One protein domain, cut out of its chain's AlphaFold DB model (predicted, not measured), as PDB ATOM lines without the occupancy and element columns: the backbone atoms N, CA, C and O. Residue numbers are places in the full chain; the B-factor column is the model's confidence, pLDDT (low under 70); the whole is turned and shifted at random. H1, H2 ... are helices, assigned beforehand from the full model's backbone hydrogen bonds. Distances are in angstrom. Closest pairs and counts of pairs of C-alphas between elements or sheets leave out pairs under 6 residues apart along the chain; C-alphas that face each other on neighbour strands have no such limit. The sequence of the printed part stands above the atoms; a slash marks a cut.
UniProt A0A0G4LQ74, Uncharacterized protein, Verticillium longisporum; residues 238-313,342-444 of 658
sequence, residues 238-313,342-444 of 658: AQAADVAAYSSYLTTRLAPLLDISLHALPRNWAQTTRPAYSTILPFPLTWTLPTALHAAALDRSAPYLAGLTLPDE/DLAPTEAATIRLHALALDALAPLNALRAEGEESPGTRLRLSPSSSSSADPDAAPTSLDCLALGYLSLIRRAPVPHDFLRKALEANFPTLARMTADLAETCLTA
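Overview. This is residues 238 to 313 and 342 to 444 of the 658 residues of an uncharacterized protein of Verticillium longisporum (UniProt A0A0G4LQ74). One long helix, H1, runs through the domain with H4 and H5 alongside it, and near its last residues the helical hairpin of H2 and H3 is set crosswise. H6 packs on H4 and on the end of H5, H7 crosses H5 on the side away from H1, and a long loop, residues 370 to 396, lies at the end of the domain far from the hairpin. The printed part has 179 residues with seven named helices, H1 to H7 in order along the chain, and no named strand: the class is all helix. The whole is compact, with a radius of gyration of the C-alphas of 17.5 A, and flat in outline, spanning 50 by 48 by 26 A.

Along the chain. H1, residues 238 to 264, begins with C-alpha 238 at (121.449, 164.850, 161.517), is 36.7 A long and has a kink of 33 degrees near residue 257. H2 is residues 266 to 280, 20.8 A, and H3 is residues 285 to 305, 28.0 A, with a kink of 39 degrees near residue 299. H4, residues 345 to 369, 35.7 A, begins with C-alpha 345 at (150.319, 134.794, 176.142) and has a kink of 30 degrees near residue 363. H5 is residues 397 to 411, 20.8 A; H6 is residues 418 to 426, 11.7 A. H7, residues 428 to 443, 21.0 A, ends with C-alpha 443 at (108.657, 138.232, 170.421).

Arrangement. H1 is the hub, touching five helices. It touches H5 at a shallow tilt of 24 degrees, the same way, closest at the C-alphas of Val 243 and Leu 398, 5.5 A. With residues 246 to 257 alone it touches H4 at a shallow tilt of 20 degrees, opposite ways, closest at the C-alphas of Arg 253 and Ala 360, 6.0 A. With residues 256 to 264 alone it touches H3, closest at the C-alphas of Pro 256 and Ser 301, 4.8 A. H2 and H3 form a helical hairpin; both are apart from H4, H5, H6 and H7. H6 touches H4 at a steep tilt of 48 degrees, the C-alphas of Ala 357 and Leu 419 being closest at 6.0 A. H7 touches H5 about perpendicular, at 75 degrees, closest at the C-alphas of Leu 403 and Thr 434, 5.8 A. Every O i to N i+4 pair is within hydrogen-bond range in H5, H6 and H7; the others have 20 of 23 in H1, 8 of 11 in H2, 13 of 17 in H3 and 19 of 21 in H4.

Size, cuts and confidence. The C-alphas farthest apart, those of Pro 284 and Glu 373, are 54.6 A apart. Residues 314 to 341 are not printed, and C-alphas 313 and 342 are 22.4 A apart across the cut. The link from H4 to H5 is long. The mean pLDDT of the printed part is 84.2; 22 residues are under 70, among them 342 to 346 and 383 to 393.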
ATOM      1  N   ALA A 238     120.350 165.209 160.616       82.94
ATOM      2  CA  ALA A 238     121.449 164.850 161.517       82.94
ATOM      3  C   ALA A 238     121.372 163.375 161.953       82.94
ATOM      4  O   ALA A 238     122.349 162.646 161.850       82.94
ATOM      5  N   GLN A 239     120.177 162.908 162.324       83.69
ATOM      6  CA  GLN A 239     119.945 161.522 162.731       83.69
ATOM      7  C   GLN A 239     120.157 160.542 161.572       83.69
ATOM      8  O   GLN A 239     120.681 159.452 161.778       83.69
ATOM      9  N   ALA A 240     119.789 160.924 160.347       84.31
ATOM     10  CA  ALA A 240     120.064 160.126 159.153       84.31
ATOM     11  C   ALA A 240     121.577 160.004 158.878       84.31
ATOM     12  O   ALA A 240     122.051 158.938 158.481       84.31
ATOM     13  N   ALA A 241     122.349 161.067 159.136       83.50
ATOM     14  CA  ALA A 241     123.807 161.017 159.056       83.50
ATOM     15  C   ALA A 241     124.401 160.077 160.121       83.50
ATOM     16  O   ALA A 241     125.279 159.273 159.796       83.50
ATOM     17  N   ASP A 242     123.871 160.105 161.348       87.62
ATOM     18  CA  ASP A 242     124.274 159.179 162.412       87.62
ATOM     19  C   ASP A 242     123.955 157.724 162.044       87.62
ATOM     20  O   ASP A 242     124.805 156.849 162.210       87.62
ATOM     21  N   VAL A 243     122.779 157.452 161.465       88.00
ATOM     22  CA  VAL A 243     122.404 156.114 160.973       88.00
ATOM     23  C   VAL A 243     123.419 155.591 159.959       88.00
ATOM     24  O   VAL A 243     123.888 154.455 160.089       88.00
ATOM     25  N   ALA A 244     123.819 156.409 158.984       84.75
ATOM     26  CA  ALA A 244     124.817 156.018 157.990       84.75
ATOM     27  C   ALA A 244     126.199 155.775 158.627       84.75
ATOM     28  O   ALA A 244     126.825 154.734 158.389       84.75
ATOM     29  N   ALA A 245     126.656 156.700 159.478       87.19
ATOM     30  CA  ALA A 245     127.955 156.621 160.139       87.19
ATOM     31  C   ALA A 245     128.056 155.392 161.053       87.19
ATOM     32  O   ALA A 245     129.008 154.610 160.954       87.19
ATOM     33  N   TYR A 246     127.053 155.171 161.901       91.94
ATOM     34  CA  TYR A 246     127.061 154.076 162.861       91.94
ATOM     35  C   TYR A 246     126.744 152.714 162.235       91.94
ATOM     36  O   TYR A 246     127.243 151.701 162.727       91.94
ATOM     37  N   SER A 247     126.035 152.658 161.105       90.12
ATOM     38  CA  SER A 247     125.904 151.414 160.327       90.12
ATOM     39  C   SER A 247     127.250 150.964 159.754       90.12
ATOM     40  O   SER A 247     127.620 149.786 159.844       90.12
ATOM     41  N   SER A 248     128.038 151.906 159.226       87.75
ATOM     42  CA  SER A 248     129.418 151.634 158.810       87.75
ATOM     43  C   SER A 248     130.312 151.299 160.009       87.75
ATOM     44  O   SER A 248     131.184 150.435 159.917       87.75
ATOM     45  N   TYR A 249     130.106 151.950 161.154       92.94
ATOM     46  CA  TYR A 249     130.867 151.668 162.371       92.94
ATOM     47  C   TYR A 249     130.621 150.240 162.881       92.94
ATOM     48  O   TYR A 249     131.574 149.508 163.136       92.94
ATOM     49  N   LEU A 250     129.360 149.804 162.973       93.31
ATOM     50  CA  LEU A 250     128.996 148.447 163.405       93.31
ATOM     51  C   LEU A 250     129.631 147.382 162.506       93.31
ATOM     52  O   LEU A 250     130.259 146.441 162.997       93.31
ATOM     53  N   THR A 251     129.522 147.555 161.190       88.94
ATOM     54  CA  THR A 251     130.063 146.598 160.215       88.94
ATOM     55  C   THR A 251     131.593 146.551 160.206       88.94
ATOM     56  O   THR A 251     132.160 145.489 159.966       88.94
ATOM     57  N   THR A 252     132.280 147.654 160.511       89.25
ATOM     58  CA  THR A 252     133.755 147.713 160.492       89.25
ATOM     59  C   THR A 252     134.407 147.397 161.835       89.25
ATOM     60  O   THR A 252     135.511 146.858 161.853       89.25
ATOM     61  N   ARG A 253     133.763 147.723 162.961       91.81
ATOM     62  CA  ARG A 253     134.340 147.560 164.307       91.81
ATOM     63  C   ARG A 253     133.767 146.381 165.073       91.81
ATOM     64  O   ARG A 253     134.530 145.662 165.711       91.81
ATOM     65  N   LEU A 254     132.452 146.174 165.014       92.81
ATOM     66  CA  LEU A 254     131.789 145.137 165.805       92.81
ATOM     67  C   LEU A 254     131.752 143.792 165.072       92.81
ATOM     68  O   LEU A 254     131.949 142.755 165.705       92.81
ATOM     69  N   ALA A 255     131.569 143.794 163.747       92.44
ATOM     70  CA  ALA A 255     131.536 142.557 162.965       92.44
ATOM     71  C   ALA A 255     132.831 141.723 163.072       92.44
ATOM     72  O   ALA A 255     132.711 140.530 163.340       92.44
ATOM     73  N   PRO A 256     134.051 142.299 162.979       92.44
ATOM     74  CA  PRO A 256     135.278 141.516 163.145       92.44
ATOM     75  C   PRO A 256     135.436 140.935 164.553       92.44
ATOM     76  O   PRO A 256     135.931 139.825 164.707       92.44
ATOM     77  N   LEU A 257     134.993 141.649 165.593       93.62
ATOM     78  CA  LEU A 257     135.023 141.131 166.964       93.62
ATOM     79  C   LEU A 257     134.060 139.958 167.143       93.62
ATOM     80  O   LEU A 257     134.394 138.975 167.810       93.62
ATOM     81  N   LEU A 258     132.882 140.043 166.527       95.00
ATOM     82  CA  LEU A 258     131.929 138.943 166.510       95.00
ATOM     83  C   LEU A 258     132.469 137.744 165.716       95.00
ATOM     84  O   LEU A 258     132.326 136.613 166.175       95.00
ATOM     85  N   ASP A 259     133.145 137.985 164.589       94.06
ATOM     86  CA  ASP A 259     133.855 136.952 163.828       94.06
ATOM     87  C   ASP A 259     134.923 136.265 164.698       94.06
ATOM     88  O   ASP A 259     134.997 135.036 164.722       94.06
ATOM     89  N   ILE A 260     135.691 137.020 165.496       92.75
ATOM     90  CA  ILE A 260     136.653 136.432 166.443       92.75
ATOM     91  C   ILE A 260     135.942 135.550 167.468       92.75
ATOM     92  O   ILE A 260     136.349 134.413 167.705       92.75
ATOM     93  N   SER A 261     134.870 136.067 168.069       93.94
ATOM     94  CA  SER A 261     134.134 135.357 169.110       93.94
ATOM     95  C   SER A 261     133.476 134.078 168.592       93.94
ATOM     96  O   SER A 261     133.576 133.051 169.252       93.94
ATOM     97  N   LEU A 262     132.822 134.105 167.430       94.62
ATOM     98  CA  LEU A 262     132.044 132.966 166.929       94.62
ATOM     99  C   LEU A 262     132.851 132.008 166.046       94.62
ATOM    100  O   LEU A 262     132.542 130.814 166.024       94.62
ATOM    101  N   HIS A 263     133.841 132.508 165.306       92.44
ATOM    102  CA  HIS A 263     134.565 131.730 164.300       92.44
ATOM    103  C   HIS A 263     136.038 131.520 164.643       92.44
ATOM    104  O   HIS A 263     136.507 130.393 164.514       92.44
ATOM    105  N   ALA A 264     136.761 132.556 165.081       90.00
ATOM    106  CA  ALA A 264     138.206 132.429 165.287       90.00
ATOM    107  C   ALA A 264     138.580 131.647 166.551       90.00
ATOM    108  O   ALA A 264     139.561 130.911 166.537       90.00
ATOM    109  N   LEU A 265     137.815 131.798 167.639       89.25
ATOM    110  CA  LEU A 265     138.049 131.047 168.871       89.25
ATOM    111  C   LEU A 265     137.681 129.565 168.674       89.25
ATOM    112  O   LEU A 265     136.491 129.264 168.514       89.25
ATOM    113  N   PRO A 266     138.652 128.629 168.744       85.81
ATOM    114  CA  PRO A 266     138.435 127.227 168.373       85.81
ATOM    115  C   PRO A 266     137.285 126.559 169.131       85.81
ATOM    116  O   PRO A 266     136.375 126.000 168.519       85.81
ATOM    117  N   ARG A 267     137.242 126.723 170.462       87.00
ATOM    118  CA  ARG A 267     136.190 126.137 171.310       87.00
ATOM    119  C   ARG A 267     134.798 126.687 170.995       87.00
ATOM    120  O   ARG A 267     133.834 125.927 170.976       87.00
ATOM    121  N   ASN A 268     134.685 127.985 170.711       92.25
ATOM    122  CA  ASN A 268     133.405 128.601 170.349       92.25
ATOM    123  C   ASN A 268     132.917 128.092 168.991       92.25
ATOM    124  O   ASN A 268     131.738 127.758 168.831       92.25
ATOM    125  N   TRP A 269     133.830 127.965 168.030       91.31
ATOM    126  CA  TRP A 269     133.523 127.399 166.727       91.31
ATOM    127  C   TRP A 269     133.071 125.938 166.823       91.31
ATOM    128  O   TRP A 269     132.017 125.584 166.288       91.31
ATOM    129  N   ALA A 270     133.851 125.098 167.507       88.88
ATOM    130  CA  ALA A 270     133.626 123.660 167.580       88.88
ATOM    131  C   ALA A 270     132.351 123.299 168.356       88.88
ATOM    132  O   ALA A 270     131.598 122.430 167.913       88.88
ATOM    133  N   GLN A 271     132.092 123.971 169.483       90.62
ATOM    134  CA  GLN A 271     131.003 123.604 170.397       90.62
ATOM    135  C   GLN A 271     129.688 124.338 170.117       90.62
ATOM    136  O   GLN A 271     128.624 123.787 170.392       90.62
ATOM    137  N   THR A 272     129.733 125.547 169.546       92.44
ATOM    138  CA  THR A 272     128.537 126.390 169.384       92.44
ATOM    139  C   THR A 272     128.231 126.667 167.918       92.44
ATOM    140  O   THR A 272     127.166 126.298 167.418       92.44
ATOM    141  N   THR A 273     129.159 127.299 167.198       93.81
ATOM    142  CA  THR A 273     128.864 127.879 165.879       93.81
ATOM    143  C   THR A 273     128.715 126.818 164.785       93.81
ATOM    144  O   THR A 273     127.756 126.852 164.011       93.81
ATOM    145  N   ARG A 274     129.626 125.841 164.706       91.50
ATOM    146  CA  ARG A 274     129.576 124.777 163.686       91.50
ATOM    147  C   ARG A 274     128.354 123.856 163.846       91.50
ATOM    148  O   ARG A 274     127.710 123.573 162.827       91.50
ATOM    149  N   PRO A 275     127.984 123.403 165.062       91.62
ATOM    150  CA  PRO A 275     126.744 122.660 165.266       91.62
ATOM    151  C   PRO A 275     125.498 123.459 164.868       91.62
ATOM    152  O   PRO A 275     124.615 122.898 164.224       91.62
ATOM    153  N   ALA A 276     125.454 124.768 165.148       91.12
ATOM    154  CA  ALA A 276     124.324 125.623 164.774       91.12
ATOM    155  C   ALA A 276     124.117 125.727 163.251       91.12
ATOM    156  O   ALA A 276     122.984 125.717 162.785       91.12
ATOM    157  N   TYR A 277     125.182 125.754 162.443       90.12
ATOM    158  CA  TYR A 277     125.017 125.668 160.983       90.12
ATOM    159  C   TYR A 277     124.459 124.312 160.533       90.12
ATOM    160  O   TYR A 277     123.720 124.233 159.551       90.12
ATOM    161  N   SER A 278     124.811 123.240 161.244       85.31
ATOM    162  CA  SER A 278     124.417 121.876 160.884       85.31
ATOM    163  C   SER A 278     122.929 121.601 161.113       85.31
ATOM    164  O   SER A 278     122.403 120.666 160.519       85.31
ATOM    165  N   THR A 279     122.241 122.405 161.932       87.75
ATOM    166  CA  THR A 279     120.787 122.290 162.137       87.75
ATOM    167  C   THR A 279     119.969 122.955 161.030       87.75
ATOM    168  O   THR A 279     118.812 122.594 160.839       87.75
ATOM    169  N   ILE A 280     120.554 123.912 160.301       86.56
ATOM    170  CA  ILE A 280     119.861 124.712 159.275       86.56
ATOM    171  C   ILE A 280     120.151 124.181 157.863       86.56
ATOM    172  O   ILE A 280     119.333 124.317 156.956       86.56
ATOM    173  N   LEU A 281     121.330 123.593 157.647       85.31
ATOM    174  CA  LEU A 281     121.788 123.181 156.321       85.31
ATOM    175  C   LEU A 281     121.476 121.707 156.023       85.31
ATOM    176  O   LEU A 281     121.717 120.846 156.870       85.31
ATOM    177  N   PRO A 282     121.043 121.369 154.793       82.56
ATOM    178  CA  PRO A 282     120.869 119.982 154.386       82.56
ATOM    179  C   PRO A 282     122.220 119.296 154.139       82.56
ATOM    180  O   PRO A 282     123.185 119.903 153.665       82.56
ATOM    181  N   PHE A 283     122.283 117.991 154.391       80.81
ATOM    182  CA  PHE A 283     123.418 117.164 153.982       80.81
ATOM    183  C   PHE A 283     123.528 117.108 152.438       80.81
ATOM    184  O   PHE A 283     122.499 116.922 151.783       80.81
ATOM    185  N   PRO A 284     124.732 117.224 151.825       81.81
ATOM    186  CA  PRO A 284     126.072 117.335 152.429       81.81
ATOM    187  C   PRO A 284     126.632 118.769 152.578       81.81
ATOM    188  O   PRO A 284     127.827 118.933 152.830       81.81
ATOM    189  N   LEU A 285     125.819 119.826 152.442       81.56
ATOM    190  CA  LEU A 285     126.299 121.222 152.546       81.56
ATOM    191  C   LEU A 285     126.844 121.582 153.936       81.56
ATOM    192  O   LEU A 285     127.611 122.534 154.073       81.56
ATOM    193  N   THR A 286     126.505 120.790 154.953       85.12
ATOM    194  CA  THR A 286     127.054 120.883 156.313       85.12
ATOM    195  C   THR A 286     128.579 120.725 156.372       85.12
ATOM    196  O   THR A 286     129.198 121.151 157.347       85.12
ATOM    197  N   TRP A 287     129.216 120.150 155.347       80.50
ATOM    198  CA  TRP A 287     130.674 119.979 155.293       80.50
ATOM    199  C   TRP A 287     131.411 121.136 154.612       80.50
ATOM    200  O   TRP A 287     132.543 121.447 154.991       80.50
ATOM    201  N   THR A 288     130.791 121.776 153.620       81.81
ATOM    202  CA  THR A 288     131.458 122.778 152.776       81.81
ATOM    203  C   THR A 288     131.144 124.208 153.180       81.81
ATOM    204  O   THR A 288     132.040 125.047 153.242       81.81
ATOM    205  N   LEU A 289     129.880 124.513 153.474       83.44
ATOM    206  CA  LEU A 289     129.479 125.896 153.701       83.44
ATOM    207  C   LEU A 289     129.989 126.446 155.044       83.44
ATOM    208  O   LEU A 289     130.548 127.544 155.045       83.44
ATOM    209  N   PRO A 290     129.899 125.714 156.175       89.81
ATOM    210  CA  PRO A 290     130.415 126.219 157.447       89.81
ATOM    211  C   PRO A 290     131.927 126.463 157.411       89.81
ATOM    212  O   PRO A 290     132.399 127.455 157.956       89.81
ATOM    213  N   THR A 291     132.693 125.600 156.739       85.44
ATOM    214  CA  THR A 291     134.152 125.750 156.613       85.44
ATOM    215  C   THR A 291     134.526 126.957 155.754       85.44
ATOM    216  O   THR A 291     135.413 127.721 156.133       85.44
ATOM    217  N   ALA A 292     133.803 127.203 154.657       82.50
ATOM    218  CA  ALA A 292     133.979 128.408 153.847       82.50
ATOM    219  C   ALA A 292     133.622 129.694 154.617       82.50
ATOM    220  O   ALA A 292     134.354 130.682 154.541       82.50
ATOM    221  N   LEU A 293     132.528 129.684 155.387       85.31
ATOM    222  CA  LEU A 293     132.119 130.821 156.220       85.31
ATOM    223  C   LEU A 293     133.117 131.096 157.347       85.31
ATOM    224  O   LEU A 293     133.427 132.256 157.609       85.31
ATOM    225  N   HIS A 294     133.653 130.043 157.969       88.25
ATOM    226  CA  HIS A 294     134.734 130.145 158.946       88.25
ATOM    227  C   HIS A 294     135.960 130.823 158.329       88.25
ATOM    228  O   HIS A 294     136.441 131.810 158.877       88.25
ATOM    229  N   ALA A 295     136.444 130.339 157.180       83.75
ATOM    230  CA  ALA A 295     137.610 130.918 156.513       83.75
ATOM    231  C   ALA A 295     137.394 132.402 156.170       83.75
ATOM    232  O   ALA A 295     138.236 133.239 156.477       83.75
ATOM    233  N   ALA A 296     136.221 132.753 155.633       82.25
ATOM    234  CA  ALA A 296     135.888 134.144 155.332       82.25
ATOM    235  C   ALA A 296     135.823 135.035 156.589       82.25
ATOM    236  O   ALA A 296     136.160 136.215 156.520       82.25
ATOM    237  N   ALA A 297     135.376 134.501 157.730       87.06
ATOM    238  CA  ALA A 297     135.369 135.219 159.005       87.06
ATOM    239  C   ALA A 297     136.789 135.426 159.560       87.06
ATOM    240  O   ALA A 297     137.102 136.510 160.060       87.06
ATOM    241  N   LEU A 298     137.671 134.430 159.419       86.62
ATOM    242  CA  LEU A 298     139.092 134.573 159.751       86.62
ATOM    243  C   LEU A 298     139.764 135.642 158.888       86.62
ATOM    244  O   LEU A 298     140.442 136.508 159.428       86.62
ATOM    245  N   ASP A 299     139.517 135.648 157.577       84.50
ATOM    246  CA  ASP A 299     140.088 136.653 156.672       84.50
ATOM    247  C   ASP A 299     139.644 138.078 157.046       84.50
ATOM    248  O   ASP A 299     140.463 139.000 157.076       84.50
ATOM    249  N   ARG A 300     138.360 138.274 157.390       83.25
ATOM    250  CA  ARG A 300     137.841 139.581 157.841       83.25
ATOM    251  C   ARG A 300     138.433 140.032 159.176       83.25
ATOM    252  O   ARG A 300     138.626 141.229 159.383       83.25
ATOM    253  N   SER A 301     138.701 139.094 160.081       89.19
ATOM    254  CA  SER A 301     139.227 139.379 161.421       89.19
ATOM    255  C   SER A 301     140.756 139.322 161.516       89.19
ATOM    256  O   SER A 301     141.314 139.747 162.528       89.19
ATOM    257  N   ALA A 302     141.454 138.897 160.459       84.44
ATOM    258  CA  ALA A 302     142.907 138.753 160.424       84.44
ATOM    259  C   ALA A 302     143.687 139.995 160.911       84.44
ATOM    260  O   ALA A 302     144.632 139.818 161.682       84.44
ATOM    261  N   PRO A 303     143.302 141.248 160.574       85.06
ATOM    262  CA  PRO A 303     143.995 142.433 161.088       85.06
ATOM    263  C   PRO A 303     143.937 142.575 162.615       85.06
ATOM    264  O   PRO A 303     144.860 143.118 163.214       85.06
ATOM    265  N   TYR A 304     142.867 142.086 163.243       79.69
ATOM    266  CA  TYR A 304     142.682 142.113 164.696       79.69
ATOM    267  C   TYR A 304     143.388 140.943 165.384       79.69
ATOM    268  O   TYR A 304     143.810 141.073 166.528       79.69
ATOM    269  N   LEU A 305     143.529 139.816 164.684       76.44
ATOM    270  CA  LEU A 305     144.242 138.628 165.157       76.44
ATOM    271  C   LEU A 305     145.767 138.760 165.046       76.44
ATOM    272  O   LEU A 305     146.496 138.026 165.712       76.44
ATOM    273  N   ALA A 306     146.267 139.692 164.231       72.31
ATOM    274  CA  ALA A 306     147.695 139.927 164.054       72.31
ATOM    275  C   ALA A 306     148.375 140.269 165.397       72.31
ATOM    276  O   ALA A 306     148.226 141.362 165.938       72.31
ATOM    277  N   GLY A 307     149.141 139.316 165.941       65.50
ATOM    278  CA  GLY A 307     149.829 139.463 167.228       65.50
ATOM    279  C   GLY A 307     149.000 139.082 168.463       65.50
ATOM    280  O   GLY A 307     149.408 139.418 169.580       65.50
ATOM    281  N   LEU A 308     147.864 138.398 168.286       71.06
ATOM    282  CA  LEU A 308     147.120 137.726 169.354       71.06
ATOM    283  C   LEU A 308     147.345 136.212 169.276       71.06
ATOM    284  O   LEU A 308     147.024 135.584 168.271       71.06
ATOM    285  N   THR A 309     147.848 135.621 170.358       70.31
ATOM    286  CA  THR A 309     147.858 134.165 170.528       70.31
ATOM    287  C   THR A 309     146.506 133.757 171.097       70.31
ATOM    288  O   THR A 309     146.221 134.019 172.267       70.31
ATOM    289  N   LEU A 310     145.633 133.200 170.257       70.19
ATOM    290  CA  LEU A 310     144.322 132.746 170.715       70.19
ATOM    291  C   LEU A 310     144.477 131.557 171.682       70.19
ATOM    292  O   LEU A 310     145.444 130.808 171.568       70.19
ATOM    293  N   PRO A 311     143.555 131.383 172.644       63.25
ATOM    294  CA  PRO A 311     143.534 130.191 173.481       63.25
ATOM    295  C   PRO A 311     143.324 128.944 172.604       63.25
ATOM    296  O   PRO A 311     142.263 128.801 171.991       63.25
ATOM    297  N   ASP A 312     144.336 128.079 172.524       58.69
ATOM    298  CA  ASP A 312     144.273 126.809 171.793       58.69
ATOM    299  C   ASP A 312     143.408 125.769 172.529       58.69
ATOM    300  O   ASP A 312     143.072 125.926 173.707       58.69
ATOM    301  N   GLU A 313     143.006 124.705 171.821       50.50
ATOM    302  CA  GLU A 313     142.087 123.688 172.352       50.50
ATOM    303  C   GLU A 313     142.640 122.911 173.556       50.50
ATOM    304  O   GLU A 313     141.831 122.537 174.408       50.50
ATOM    305  N   ASP A 342     154.935 139.849 181.068       52.34
ATOM    306  CA  ASP A 342     155.125 138.955 182.217       52.34
ATOM    307  C   ASP A 342     153.945 137.976 182.414       52.34
ATOM    308  O   ASP A 342     154.046 137.049 183.217       52.34
ATOM    309  N   LEU A 343     152.838 138.158 181.681       60.88
ATOM    310  CA  LEU A 343     151.659 137.279 181.696       60.88
ATOM    311  C   LEU A 343     151.789 136.129 180.689       60.88
ATOM    312  O   LEU A 343     152.499 136.239 179.685       60.88
ATOM    313  N   ALA A 344     151.040 135.043 180.914       66.62
ATOM    314  CA  ALA A 344     150.905 133.996 179.908       66.62
ATOM    315  C   ALA A 344     150.297 134.590 178.613       66.62
ATOM    316  O   ALA A 344     149.357 135.392 178.691       66.62
ATOM    317  N   PRO A 345     150.778 134.212 177.411       65.69
ATOM    318  CA  PRO A 345     150.319 134.794 176.142       65.69
ATOM    319  C   PRO A 345     148.794 134.759 175.937       65.69
ATOM    320  O   PRO A 345     148.222 135.674 175.342       65.69
ATOM    321  N   THR A 346     148.127 133.734 176.472       67.12
ATOM    322  CA  THR A 346     146.672 133.524 176.409       67.12
ATOM    323  C   THR A 346     145.885 134.480 177.316       67.12
ATOM    324  O   THR A 346     144.827 134.991 176.932       67.12
ATOM    325  N   GLU A 347     146.411 134.789 178.501       72.75
ATOM    326  CA  GLU A 347     145.830 135.770 179.424       72.75
ATOM    327  C   GLU A 347     145.965 137.185 178.852       72.75
ATOM    328  O   GLU A 347     144.995 137.948 178.819       72.75
ATOM    329  N   ALA A 348     147.138 137.507 178.298       75.19
ATOM    330  CA  ALA A 348     147.375 138.774 177.614       75.19
ATOM    331  C   ALA A 348     146.441 138.961 176.402       75.19
ATOM    332  O   ALA A 348     145.906 140.056 176.197       75.19
ATOM    333  N   ALA A 349     146.192 137.904 175.621       78.88
ATOM    334  CA  ALA A 349     145.244 137.942 174.508       78.88
ATOM    335  C   ALA A 349     143.804 138.191 174.981       78.88
ATOM    336  O   ALA A 349     143.100 139.013 174.394       78.88
ATOM    337  N   THR A 350     143.384 137.559 176.080       82.12
ATOM    338  CA  THR A 350     142.047 137.763 176.664       82.12
ATOM    339  C   THR A 350     141.847 139.207 177.127       82.12
ATOM    340  O   THR A 350     140.811 139.809 176.834       82.12
ATOM    341  N   ILE A 351     142.850 139.800 177.784       84.12
ATOM    342  CA  ILE A 351     142.815 141.209 178.207       84.12
ATOM    343  C   ILE A 351     142.701 142.137 176.992       84.12
ATOM    344  O   ILE A 351     141.876 143.050 176.989       84.12
ATOM    345  N   ARG A 352     143.488 141.890 175.936       86.81
ATOM    346  CA  ARG A 352     143.438 142.686 174.697       86.81
ATOM    347  C   ARG A 352     142.087 142.582 173.996       86.81
ATOM    348  O   ARG A 352     141.543 143.602 173.587       86.81
ATOM    349  N   LEU A 353     141.529 141.377 173.889       89.38
ATOM    350  CA  LEU A 353     140.200 141.158 173.314       89.38
ATOM    351  C   LEU A 353     139.114 141.877 174.116       89.38
ATOM    352  O   LEU A 353     138.221 142.487 173.531       89.38
ATOM    353  N   HIS A 354     139.210 141.854 175.446       90.12
ATOM    354  CA  HIS A 354     138.295 142.598 176.302       90.12
ATOM    355  C   HIS A 354     138.428 144.113 176.096       90.12
ATOM    356  O   HIS A 354     137.416 144.782 175.918       90.12
ATOM    357  N   ALA A 355     139.648 144.654 176.028       90.00
ATOM    358  CA  ALA A 355     139.873 146.075 175.753       90.00
ATOM    359  C   ALA A 355     139.294 146.502 174.391       90.00
ATOM    360  O   ALA A 355     138.554 147.480 174.318       90.00
ATOM    361  N   LEU A 356     139.530 145.716 173.334       92.06
ATOM    362  CA  LEU A 356     138.944 145.958 172.011       92.06
ATOM    363  C   LEU A 356     137.408 145.927 172.039       92.06
ATOM    364  O   LEU A 356     136.762 146.699 171.329       92.06
ATOM    365  N   ALA A 357     136.818 145.055 172.860       93.75
ATOM    366  CA  ALA A 357     135.374 145.004 173.057       93.75
ATOM    367  C   ALA A 357     134.839 146.282 173.716       93.75
ATOM    368  O   ALA A 357     133.822 146.815 173.272       93.75
ATOM    369  N   LEU A 358     135.529 146.791 174.742       94.69
ATOM    370  CA  LEU A 358     135.161 148.049 175.396       94.69
ATOM    371  C   LEU A 358     135.244 149.226 174.420       94.69
ATOM    372  O   LEU A 358     134.288 149.993 174.316       94.69
ATOM    373  N   ASP A 359     136.330 149.310 173.653       94.00
ATOM    374  CA  ASP A 359     136.546 150.368 172.660       94.00
ATOM    375  C   ASP A 359     135.492 150.357 171.543       94.00
ATOM    376  O   ASP A 359     135.107 151.415 171.040       94.00
ATOM    377  N   ALA A 360     135.009 149.175 171.147       94.19
ATOM    378  CA  ALA A 360     133.975 149.038 170.124       94.19
ATOM    379  C   ALA A 360     132.560 149.342 170.648       94.19
ATOM    380  O   ALA A 360     131.722 149.863 169.911       94.19
ATOM    381  N   LEU A 361     132.265 149.009 171.908       95.75
ATOM    382  CA  LEU A 361     130.935 149.201 172.498       95.75
ATOM    383  C   LEU A 361     130.736 150.611 173.072       95.75
ATOM    384  O   LEU A 361     129.606 151.110 173.081       95.75
ATOM    385  N   ALA A 362     131.806 151.278 173.515       94.50
ATOM    386  CA  ALA A 362     131.717 152.595 174.141       94.50
ATOM    387  C   ALA A 362     131.065 153.664 173.237       94.50
ATOM    388  O   ALA A 362     130.150 154.336 173.721       94.50
ATOM    389  N   PRO A 363     131.413 153.804 171.937       94.00
ATOM    390  CA  PRO A 363     130.773 154.795 171.065       94.00
ATOM    391  C   PRO A 363     129.285 154.535 170.814       94.00
ATOM    392  O   PRO A 363     128.525 155.484 170.646       94.00
ATOM    393  N   LEU A 364     128.853 153.268 170.821       91.94
ATOM    394  CA  LEU A 364     127.436 152.907 170.697       91.94
ATOM    395  C   LEU A 364     126.659 153.289 171.955       91.94
ATOM    396  O   LEU A 364     125.562 153.840 171.871       91.94
ATOM    397  N   ASN A 365     127.235 153.030 173.132       90.81
ATOM    398  CA  ASN A 365     126.615 153.450 174.382       90.81
ATOM    399  C   ASN A 365     126.600 154.981 174.531       90.81
ATOM    400  O   ASN A 365     125.644 155.510 175.089       90.81
ATOM    401  N   ALA A 366     127.617 155.682 174.021       89.50
ATOM    402  CA  ALA A 366     127.652 157.142 173.998       89.50
ATOM    403  C   ALA A 366     126.542 157.723 173.109       89.50
ATOM    404  O   ALA A 366     125.799 158.578 173.577       89.50
ATOM    405  N   LEU A 367     126.361 157.194 171.890       88.56
ATOM    406  CA  LEU A 367     125.260 157.586 170.998       88.56
ATOM    407  C   LEU A 367     123.891 157.374 171.660       88.56
ATOM    408  O   LEU A 367     123.020 158.241 171.632       88.56
ATOM    409  N   ARG A 368     123.711 156.224 172.320       87.69
ATOM    410  CA  ARG A 368     122.504 155.935 173.106       87.69
ATOM    411  C   ARG A 368     122.332 156.917 174.273       87.69
ATOM    412  O   ARG A 368     121.217 157.289 174.600       87.69
ATOM    413  N   ALA A 369     123.401 157.305 174.957       83.88
ATOM    414  CA  ALA A 369     123.315 158.200 176.113       83.88
ATOM    415  C   ALA A 369     123.175 159.684 175.724       83.88
ATOM    416  O   ALA A 369     122.952 160.529 176.590       83.88
ATOM    417  N   GLU A 370     123.320 160.035 174.448       79.19
ATOM    418  CA  GLU A 370     123.251 161.422 174.001       79.19
ATOM    419  C   GLU A 370     121.873 162.033 174.315       79.19
ATOM    420  O   GLU A 370     120.837 161.467 173.982       79.19
ATOM    421  N   GLY A 371     121.825 163.170 175.012       66.81
ATOM    422  CA  GLY A 371     120.553 163.795 175.408       66.81
ATOM    423  C   GLY A 371     119.712 162.990 176.417       66.81
ATOM    424  O   GLY A 371     118.530 163.281 176.592       66.81
ATOM    425  N   GLU A 372     120.292 161.980 177.072       75.12
ATOM    426  CA  GLU A 372     119.648 161.207 178.134       75.12
ATOM    427  C   GLU A 372     119.701 161.975 179.473       75.12
ATOM    428  O   GLU A 372     120.778 162.251 179.994       75.12
ATOM    429  N   GLU A 373     118.540 162.312 180.052       70.06
ATOM    430  CA  GLU A 373     118.465 163.020 181.347       70.06
ATOM    431  C   GLU A 373     118.789 162.118 182.548       70.06
ATOM    432  O   GLU A 373     119.221 162.589 183.599       70.06
ATOM    433  N   SER A 374     118.555 160.809 182.426       73.12
ATOM    434  CA  SER A 374     118.813 159.827 183.481       73.12
ATOM    435  C   SER A 374     119.294 158.510 182.875       73.12
ATOM    436  O   SER A 374     118.673 158.029 181.929       73.12
ATOM    437  N   PRO A 375     120.367 157.888 183.403       72.94
ATOM    438  CA  PRO A 375     120.956 156.701 182.797       72.94
ATOM    439  C   PRO A 375     119.940 155.582 182.569       72.94
ATOM    440  O   PRO A 375     119.328 155.060 183.501       72.94
ATOM    441  N   GLY A 376     119.806 155.176 181.314       68.69
ATOM    442  CA  GLY A 376     118.938 154.090 180.906       68.69
ATOM    443  C   GLY A 376     117.486 154.459 180.587       68.69
ATOM    444  O   GLY A 376     116.708 153.544 180.316       68.69
ATOM    445  N   THR A 377     117.083 155.723 180.561       72.19
ATOM    446  CA  THR A 377     115.745 156.077 180.061       72.19
ATOM    447  C   THR A 377     115.613 155.877 178.550       72.19
ATOM    448  O   THR A 377     114.536 155.505 178.087       72.19
ATOM    449  N   ARG A 378     116.701 156.018 177.781       73.62
ATOM    450  CA  ARG A 378     116.668 155.871 176.319       73.62
ATOM    451  C   ARG A 378     116.910 154.421 175.890       73.62
ATOM    452  O   ARG A 378     117.969 153.838 176.164       73.62
ATOM    453  N   LEU A 379     115.935 153.869 175.164       79.19
ATOM    454  CA  LEU A 379     115.916 152.485 174.666       79.19
ATOM    455  C   LEU A 379     116.124 152.362 173.141       79.19
ATOM    456  O   LEU A 379     115.964 151.275 172.591       79.19
ATOM    457  N   ARG A 380     116.513 153.440 172.451       84.62
ATOM    458  CA  ARG A 380     116.814 153.449 171.004       84.62
ATOM    459  C   ARG A 380     118.121 154.196 170.732       84.62
ATOM    460  O   ARG A 380     118.408 155.186 171.413       84.62
ATOM    461  N   LEU A 381     118.889 153.758 169.734       81.25
ATOM    462  CA  LEU A 381     120.114 154.434 169.291       81.25
ATOM    463  C   LEU A 381     119.792 155.754 168.591       81.25
ATOM    464  O   LEU A 381     120.484 156.735 168.832       81.25
ATOM    465  N   SER A 382     118.708 155.823 167.816       72.19
ATOM    466  CA  SER A 382     118.242 157.056 167.170       72.19
ATOM    467  C   SER A 382     116.713 157.163 167.272       72.19
ATOM    468  O   SER A 382     116.010 156.486 166.533       72.19
ATOM    469  N   PRO A 383     116.152 157.931 168.227       63.41
ATOM    470  CA  PRO A 383     114.717 157.984 168.450       63.41
ATOM    471  C   PRO A 383     114.040 158.774 167.330       63.41
ATOM    472  O   PRO A 383     114.486 159.857 166.945       63.41
ATOM    473  N   SER A 384     112.928 158.236 166.841       53.00
ATOM    474  CA  SER A 384     112.070 158.861 165.832       53.00
ATOM    475  C   SER A 384     111.305 160.084 166.355       53.00
ATOM    476  O   SER A 384     110.887 160.923 165.558       53.00
ATOM    477  N   SER A 385     111.150 160.232 167.679       56.12
ATOM    478  CA  SER A 385     110.450 161.348 168.325       56.12
ATOM    479  C   SER A 385     111.391 162.234 169.158       56.12
ATOM    480  O   SER A 385     112.480 161.834 169.568       56.12
ATOM    481  N   SER A 386     110.983 163.486 169.403       51.97
ATOM    482  CA  SER A 386     111.744 164.459 170.205       51.97
ATOM    483  C   SER A 386     111.730 164.175 171.712       51.97
ATOM    484  O   SER A 386     112.358 164.913 172.467       51.97
ATOM    485  N   SER A 387     110.989 163.156 172.153       52.38
ATOM    486  CA  SER A 387     110.925 162.722 173.546       52.38
ATOM    487  C   SER A 387     111.914 161.576 173.754       52.38
ATOM    488  O   SER A 387     111.728 160.478 173.240       52.38
ATOM    489  N   SER A 388     112.965 161.823 174.536       49.19
ATOM    490  CA  SER A 388     113.999 160.835 174.882       49.19
ATOM    491  C   SER A 388     113.486 159.653 175.721       49.19
ATOM    492  O   SER A 388     114.231 158.698 175.943       49.19
ATOM    493  N   ALA A 389     112.226 159.709 176.169       50.75
ATOM    494  CA  ALA A 389     111.592 158.752 177.069       50.75
ATOM    495  C   ALA A 389     110.329 158.096 176.486       50.75
ATOM    496  O   ALA A 389     109.582 157.488 177.244       50.75
ATOM    497  N   ASP A 390     110.058 158.239 175.184       58.16
ATOM    498  CA  ASP A 390     108.898 157.608 174.547       58.16
ATOM    499  C   ASP A 390     109.131 156.091 174.362       58.16
ATOM    500  O   ASP A 390     109.960 155.703 173.528       58.16
ATOM    501  N   PRO A 391     108.459 155.216 175.137       54.22
ATOM    502  CA  PRO A 391     108.602 153.769 174.997       54.22
ATOM    503  C   PRO A 391     108.033 153.253 173.665       54.22
ATOM    504  O   PRO A 391     108.434 152.178 173.221       54.22
ATOM    505  N   ASP A 392     107.176 154.037 173.000       55.97
ATOM    506  CA  ASP A 392     106.537 153.690 171.728       55.97
ATOM    507  C   ASP A 392     107.345 154.175 170.507       55.97
ATOM    508  O   ASP A 392     106.894 154.062 169.363       55.97
ATOM    509  N   ALA A 393     108.567 154.691 170.713       68.88
ATOM    510  CA  ALA A 393     109.446 155.095 169.621       68.88
ATOM    511  C   ALA A 393     109.786 153.895 168.715       68.88
ATOM    512  O   ALA A 393     110.481 152.949 169.118       68.88
ATOM    513  N   ALA A 394     109.308 153.969 167.468       78.25
ATOM    514  CA  ALA A 394     109.525 152.943 166.456       78.25
ATOM    515  C   ALA A 394     111.031 152.718 166.205       78.25
ATOM    516  O   ALA A 394     111.794 153.690 166.178       78.25
ATOM    517  N   PRO A 395     111.469 151.457 166.028       87.44
ATOM    518  CA  PRO A 395     112.866 151.135 165.765       87.44
ATOM    519  C   PRO A 395     113.308 151.645 164.389       87.44
ATOM    520  O   PRO A 395     112.575 151.530 163.408       87.44
ATOM    521  N   THR A 396     114.534 152.159 164.319       90.00
ATOM    522  CA  THR A 396     115.180 152.584 163.066       90.00
ATOM    523  C   THR A 396     115.922 151.438 162.383       90.00
ATOM    524  O   THR A 396     116.146 150.375 162.978       90.00
ATOM    525  N   SER A 397     116.387 151.656 161.149       90.81
ATOM    526  CA  SER A 397     117.284 150.696 160.491       90.81
ATOM    527  C   SER A 397     118.567 150.465 161.311       90.81
ATOM    528  O   SER A 397     118.984 149.323 161.514       90.81
ATOM    529  N   LEU A 398     119.150 151.511 161.905       92.19
ATOM    530  CA  LEU A 398     120.319 151.364 162.779       92.19
ATOM    531  C   LEU A 398     120.015 150.491 164.008       92.19
ATOM    532  O   LEU A 398     120.834 149.639 164.362       92.19
ATOM    533  N   ASP A 399     118.846 150.664 164.635       92.00
ATOM    534  CA  ASP A 399     118.427 149.844 165.778       92.00
ATOM    535  C   ASP A 399     118.299 148.366 165.392       92.00
ATOM    536  O   ASP A 399     118.760 147.492 166.127       92.00
ATOM    537  N   CYS A 400     117.732 148.073 164.218       92.19
ATOM    538  CA  CYS A 400     117.622 146.708 163.703       92.19
ATOM    539  C   CYS A 400     118.995 146.079 163.415       92.19
ATOM    540  O   CYS A 400     119.222 144.909 163.741       92.19
ATOM    541  N   LEU A 401     119.930 146.840 162.834       94.00
ATOM    542  CA  LEU A 401     121.291 146.360 162.589       94.00
ATOM    543  C   LEU A 401     122.036 146.092 163.905       94.00
ATOM    544  O   LEU A 401     122.662 145.041 164.070       94.00
ATOM    545  N   ALA A 402     121.934 147.017 164.862       94.25
ATOM    546  CA  ALA A 402     122.520 146.869 166.189       94.25
ATOM    547  C   ALA A 402     121.910 145.686 166.951       94.25
ATOM    548  O   ALA A 402     122.650 144.911 167.561       94.25
ATOM    549  N   LEU A 403     120.588 145.495 166.864       94.44
ATOM    550  CA  LEU A 403     119.887 144.348 167.440       94.44
ATOM    551  C   LEU A 403     120.485 143.031 166.938       94.44
ATOM    552  O   LEU A 403     120.703 142.134 167.750       94.44
ATOM    553  N   GLY A 404     120.792 142.918 165.642       94.25
ATOM    554  CA  GLY A 404     121.419 141.727 165.063       94.25
ATOM    555  C   GLY A 404     122.770 141.392 165.706       94.25
ATOM    556  O   GLY A 404     122.952 140.291 166.232       94.25
ATOM    557  N   TYR A 405     123.700 142.350 165.733       95.69
ATOM    558  CA  TYR A 405     125.031 142.143 166.320       95.69
ATOM    559  C   TYR A 405     124.986 141.922 167.838       95.69
ATOM    560  O   TYR A 405     125.572 140.963 168.347       95.69
ATOM    561  N   LEU A 406     124.277 142.782 168.572       95.50
ATOM    562  CA  LEU A 406     124.223 142.728 170.035       95.50
ATOM    563  C   LEU A 406     123.451 141.497 170.533       95.50
ATOM    564  O   LEU A 406     123.810 140.926 171.566       95.50
ATOM    565  N   SER A 407     122.442 141.025 169.790       95.00
ATOM    566  CA  SER A 407     121.749 139.773 170.118       95.00
ATOM    567  C   SER A 407     122.663 138.564 169.984       95.00
ATOM    568  O   SER A 407     122.604 137.685 170.842       95.00
ATOM    569  N   LEU A 408     123.521 138.516 168.959       94.62
ATOM    570  CA  LEU A 408     124.502 137.438 168.817       94.62
ATOM    571  C   LEU A 408     125.519 137.466 169.963       94.62
ATOM    572  O   LEU A 408     125.766 136.425 170.566       94.62
ATOM    573  N   ILE A 409     126.011 138.648 170.350       94.81
ATOM    574  CA  ILE A 409     126.914 138.807 171.505       94.81
ATOM    575  C   ILE A 409     126.261 138.310 172.804       94.81
ATOM    576  O   ILE A 409     126.873 137.570 173.577       94.81
ATOM    577  N   ARG A 410     125.005 138.697 173.050       93.56
ATOM    578  CA  ARG A 410     124.324 138.396 174.314       93.56
ATOM    579  C   ARG A 410     123.779 136.970 174.385       93.56
ATOM    580  O   ARG A 410     123.833 136.353 175.441       93.56
ATOM    581  N   ARG A 411     123.214 136.443 173.294       91.38
ATOM    582  CA  ARG A 411     122.451 135.179 173.311       91.38
ATOM    583  C   ARG A 411     123.265 133.956 172.901       91.38
ATOM    584  O   ARG A 411     122.903 132.864 173.327       91.38
ATOM    585  N   ALA A 412     124.327 134.096 172.101       92.06
ATOM    586  CA  ALA A 412     125.059 132.935 171.587       92.06
ATOM    587  C   ALA A 412     125.760 132.177 172.730       92.06
ATOM    588  O   ALA A 412     126.620 132.772 173.379       92.06
ATOM    589  N   PRO A 413     125.417 130.904 173.014       92.31
ATOM    590  CA  PRO A 413     125.953 130.161 174.154       92.31
ATOM    591  C   PRO A 413     127.379 129.689 173.856       92.31
ATOM    592  O   PRO A 413     127.598 128.549 173.454       92.31
ATOM    593  N   VAL A 414     128.343 130.596 173.995       92.31
ATOM    594  CA  VAL A 414     129.753 130.349 173.691       92.31
ATOM    595  C   VAL A 414     130.566 130.065 174.963       92.31
ATOM    596  O   VAL A 414     130.357 130.751 175.964       92.31
ATOM    597  N   PRO A 415     131.509 129.102 174.942       87.81
ATOM    598  CA  PRO A 415     132.422 128.836 176.059       87.81
ATOM    599  C   PRO A 415     133.283 130.041 176.471       87.81
ATOM    600  O   PRO A 415     133.449 130.308 177.660       87.81
ATOM    601  N   HIS A 416     133.823 130.781 175.498       89.19
ATOM    602  CA  HIS A 416     134.592 132.006 175.724       89.19
ATOM    603  C   HIS A 416     133.747 133.234 175.382       89.19
ATOM    604  O   HIS A 416     133.592 133.614 174.220       89.19
ATOM    605  N   ASP A 417     133.228 133.880 176.417       91.62
ATOM    606  CA  ASP A 417     132.175 134.896 176.368       91.62
ATOM    607  C   ASP A 417     132.688 136.329 176.615       91.62
ATOM    608  O   ASP A 417     131.977 137.171 177.163       91.62
ATOM    609  N   PHE A 418     133.922 136.640 176.202       91.50
ATOM    610  CA  PHE A 418     134.569 137.926 176.505       91.50
ATOM    611  C   PHE A 418     133.747 139.153 176.062       91.50
ATOM    612  O   PHE A 418     133.700 140.143 176.793       91.50
ATOM    613  N   LEU A 419     133.069 139.081 174.904       93.81
ATOM    614  CA  LEU A 419     132.187 140.146 174.405       93.81
ATOM    615  C   LEU A 419     130.932 140.305 175.258       93.81
ATOM    616  O   LEU A 419     130.525 141.429 175.541       93.81
ATOM    617  N   ARG A 420     130.327 139.191 175.684       94.94
ATOM    618  CA  ARG A 420     129.144 139.219 176.547       94.94
ATOM    619  C   ARG A 420     129.491 139.832 177.895       94.94
ATOM    620  O   ARG A 420     128.806 140.750 178.329       94.94
ATOM    621  N   LYS A 421     130.599 139.400 178.502       93.56
ATOM    622  CA  LYS A 421     131.113 139.974 179.753       93.56
ATOM    623  C   LYS A 421     131.408 141.465 179.616       93.56
ATOM    624  O   LYS A 421     131.035 142.230 180.497       93.56
ATOM    625  N   ALA A 422     132.029 141.891 178.512       94.00
ATOM    626  CA  ALA A 422     132.268 143.309 178.245       94.00
ATOM    627  C   ALA A 422     130.957 144.108 178.178       94.00
ATOM    628  O   ALA A 422     130.846 145.141 178.838       94.00
ATOM    629  N   LEU A 423     129.962 143.602 177.442       95.00
ATOM    630  CA  LEU A 423     128.650 144.227 177.281       95.00
ATOM    631  C   LEU A 423     127.869 144.301 178.601       95.00
ATOM    632  O   LEU A 423     127.403 145.374 178.972       95.00
ATOM    633  N   GLU A 424     127.727 143.188 179.319       93.88
ATOM    634  CA  GLU A 424     126.882 143.104 180.517       93.88
ATOM    635  C   GLU A 424     127.503 143.802 181.730       93.88
ATOM    636  O   GLU A 424     126.786 144.471 182.474       93.88
ATOM    637  N   ALA A 425     128.824 143.695 181.919       93.88
ATOM    638  CA  ALA A 425     129.492 144.292 183.075       93.88
ATOM    639  C   ALA A 425     129.701 145.807 182.928       93.88
ATOM    640  O   ALA A 425     129.572 146.533 183.911       93.88
ATOM    641  N   ASN A 426     130.016 146.292 181.720       94.44
ATOM    642  CA  ASN A 426     130.418 147.689 181.513       94.44
ATOM    643  C   ASN A 426     129.340 148.540 180.829       94.44
ATOM    644  O   ASN A 426     129.335 149.759 180.988       94.44
ATOM    645  N   PHE A 427     128.408 147.922 180.096       94.31
ATOM    646  CA  PHE A 427     127.360 148.626 179.348       94.31
ATOM    647  C   PHE A 427     125.956 148.030 179.595       94.31
ATOM    648  O   PHE A 427     125.242 147.691 178.643       94.31
ATOM    649  N   PRO A 428     125.497 147.932 180.861       92.31
ATOM    650  CA  PRO A 428     124.224 147.287 181.205       92.31
ATOM    651  C   PRO A 428     123.002 147.978 180.579       92.31
ATOM    652  O   PRO A 428     121.997 147.335 180.269       92.31
ATOM    653  N   THR A 429     123.072 149.289 180.338       90.50
ATOM    654  CA  THR A 429     122.009 150.041 179.658       90.50
ATOM    655  C   THR A 429     121.871 149.644 178.189       90.50
ATOM    656  O   THR A 429     120.745 149.481 177.719       90.50
ATOM    657  N   LEU A 430     122.986 149.412 177.488       90.69
ATOM    658  CA  LEU A 430     123.013 148.914 176.110       90.69
ATOM    659  C   LEU A 430     122.523 147.457 176.028       90.69
ATOM    660  O   LEU A 430     121.773 147.090 175.118       90.69
ATOM    661  N   ALA A 431     122.877 146.633 177.019       91.50
ATOM    662  CA  ALA A 431     122.363 145.269 177.138       91.50
ATOM    663  C   ALA A 431     120.834 145.249 177.320       91.50
ATOM    664  O   ALA A 431     120.149 144.456 176.668       91.50
ATOM    665  N   ARG A 432     120.288 146.148 178.148       90.25
ATOM    666  CA  ARG A 432     118.837 146.302 178.349       90.25
ATOM    667  C   ARG A 432     118.128 146.831 177.104       90.25
ATOM    668  O   ARG A 432     117.107 146.270 176.728       90.25
ATOM    669  N   MET A 433     118.702 147.819 176.415       89.81
ATOM    670  CA  MET A 433     118.205 148.314 175.122       89.81
ATOM    671  C   MET A 433     118.034 147.173 174.109       89.81
ATOM    672  O   MET A 433     116.996 147.028 173.476       89.81
ATOM    673  N   THR A 434     119.037 146.300 174.016       91.94
ATOM    674  CA  THR A 434     118.994 145.125 173.133       91.94
ATOM    675  C   THR A 434     117.899 144.132 173.551       91.94
ATOM    676  O   THR A 434     117.410 143.360 172.732       91.94
ATOM    677  N   ALA A 435     117.536 144.072 174.840       90.62
ATOM    678  CA  ALA A 435     116.502 143.153 175.337       90.62
ATOM    679  C   ALA A 435     115.125 143.654 174.934       90.62
ATOM    680  O   ALA A 435     114.344 142.893 174.377       90.62
ATOM    681  N   ASP A 436     114.907 144.946 175.140       89.56
ATOM    682  CA  ASP A 436     113.695 145.644 174.746       89.56
ATOM    683  C   ASP A 436     113.452 145.574 173.229       89.56
ATOM    684  O   ASP A 436     112.371 145.186 172.792       89.56
ATOM    685  N   LEU A 437     114.484 145.834 172.415       89.44
ATOM    686  CA  LEU A 437     114.395 145.703 170.955       89.44
ATOM    687  C   LEU A 437     114.100 144.264 170.511       89.44
ATOM    688  O   LEU A 437     113.318 144.056 169.588       89.44
ATOM    689  N   ALA A 438     114.710 143.261 171.150       90.06
ATOM    690  CA  ALA A 438     114.437 141.863 170.825       90.06
ATOM    691  C   ALA A 438     112.983 141.492 171.141       90.06
ATOM    692  O   ALA A 438     112.337 140.831 170.331       90.06
ATOM    693  N   GLU A 439     112.467 141.939 172.285       88.94
ATOM    694  CA  GLU A 439     111.082 141.689 172.676       88.94
ATOM    695  C   GLU A 439     110.101 142.382 171.728       88.94
ATOM    696  O   GLU A 439     109.210 141.733 171.183       88.94
ATOM    697  N   THR A 440     110.329 143.666 171.448       86.56
ATOM    698  CA  THR A 440     109.471 144.493 170.586       86.56
ATOM    699  C   THR A 440     109.444 143.993 169.141       86.56
ATOM    700  O   THR A 440     108.383 143.947 168.525       86.56
ATOM    701  N   CYS A 441     110.599 143.612 168.583       86.38
ATOM    702  CA  CYS A 441     110.715 143.285 167.159       86.38
ATOM    703  C   CYS A 441     110.540 141.794 166.840       86.38
ATOM    704  O   CYS A 441     110.195 141.470 165.706       86.38
ATOM    705  N   LEU A 442     110.831 140.883 167.779       86.56
ATOM    706  CA  LEU A 442     110.873 139.438 167.500       86.56
ATOM    707  C   LEU A 442     109.856 138.625 168.306       86.56
ATOM    708  O   LEU A 442     109.364 137.627 167.788       86.56
ATOM    709  N   THR A 443     109.566 139.005 169.555       85.88
ATOM    710  CA  THR A 443     108.657 138.232 170.421       85.88
ATOM    711  C   THR A 443     107.220 138.747 170.331       85.88
ATOM    712  O   THR A 443     106.302 137.977 170.052       85.88
ATOM    713  N   ALA A 444     107.020 140.050 170.549       86.62
ATOM    714  CA  ALA A 444     105.703 140.677 170.644       86.62
ATOM    715  C   ALA A 444     104.852 140.568 169.361       86.62
ATOM    716  O   ALA A 444     103.652 140.317 169.486       86.62
TER     717      ALA A 444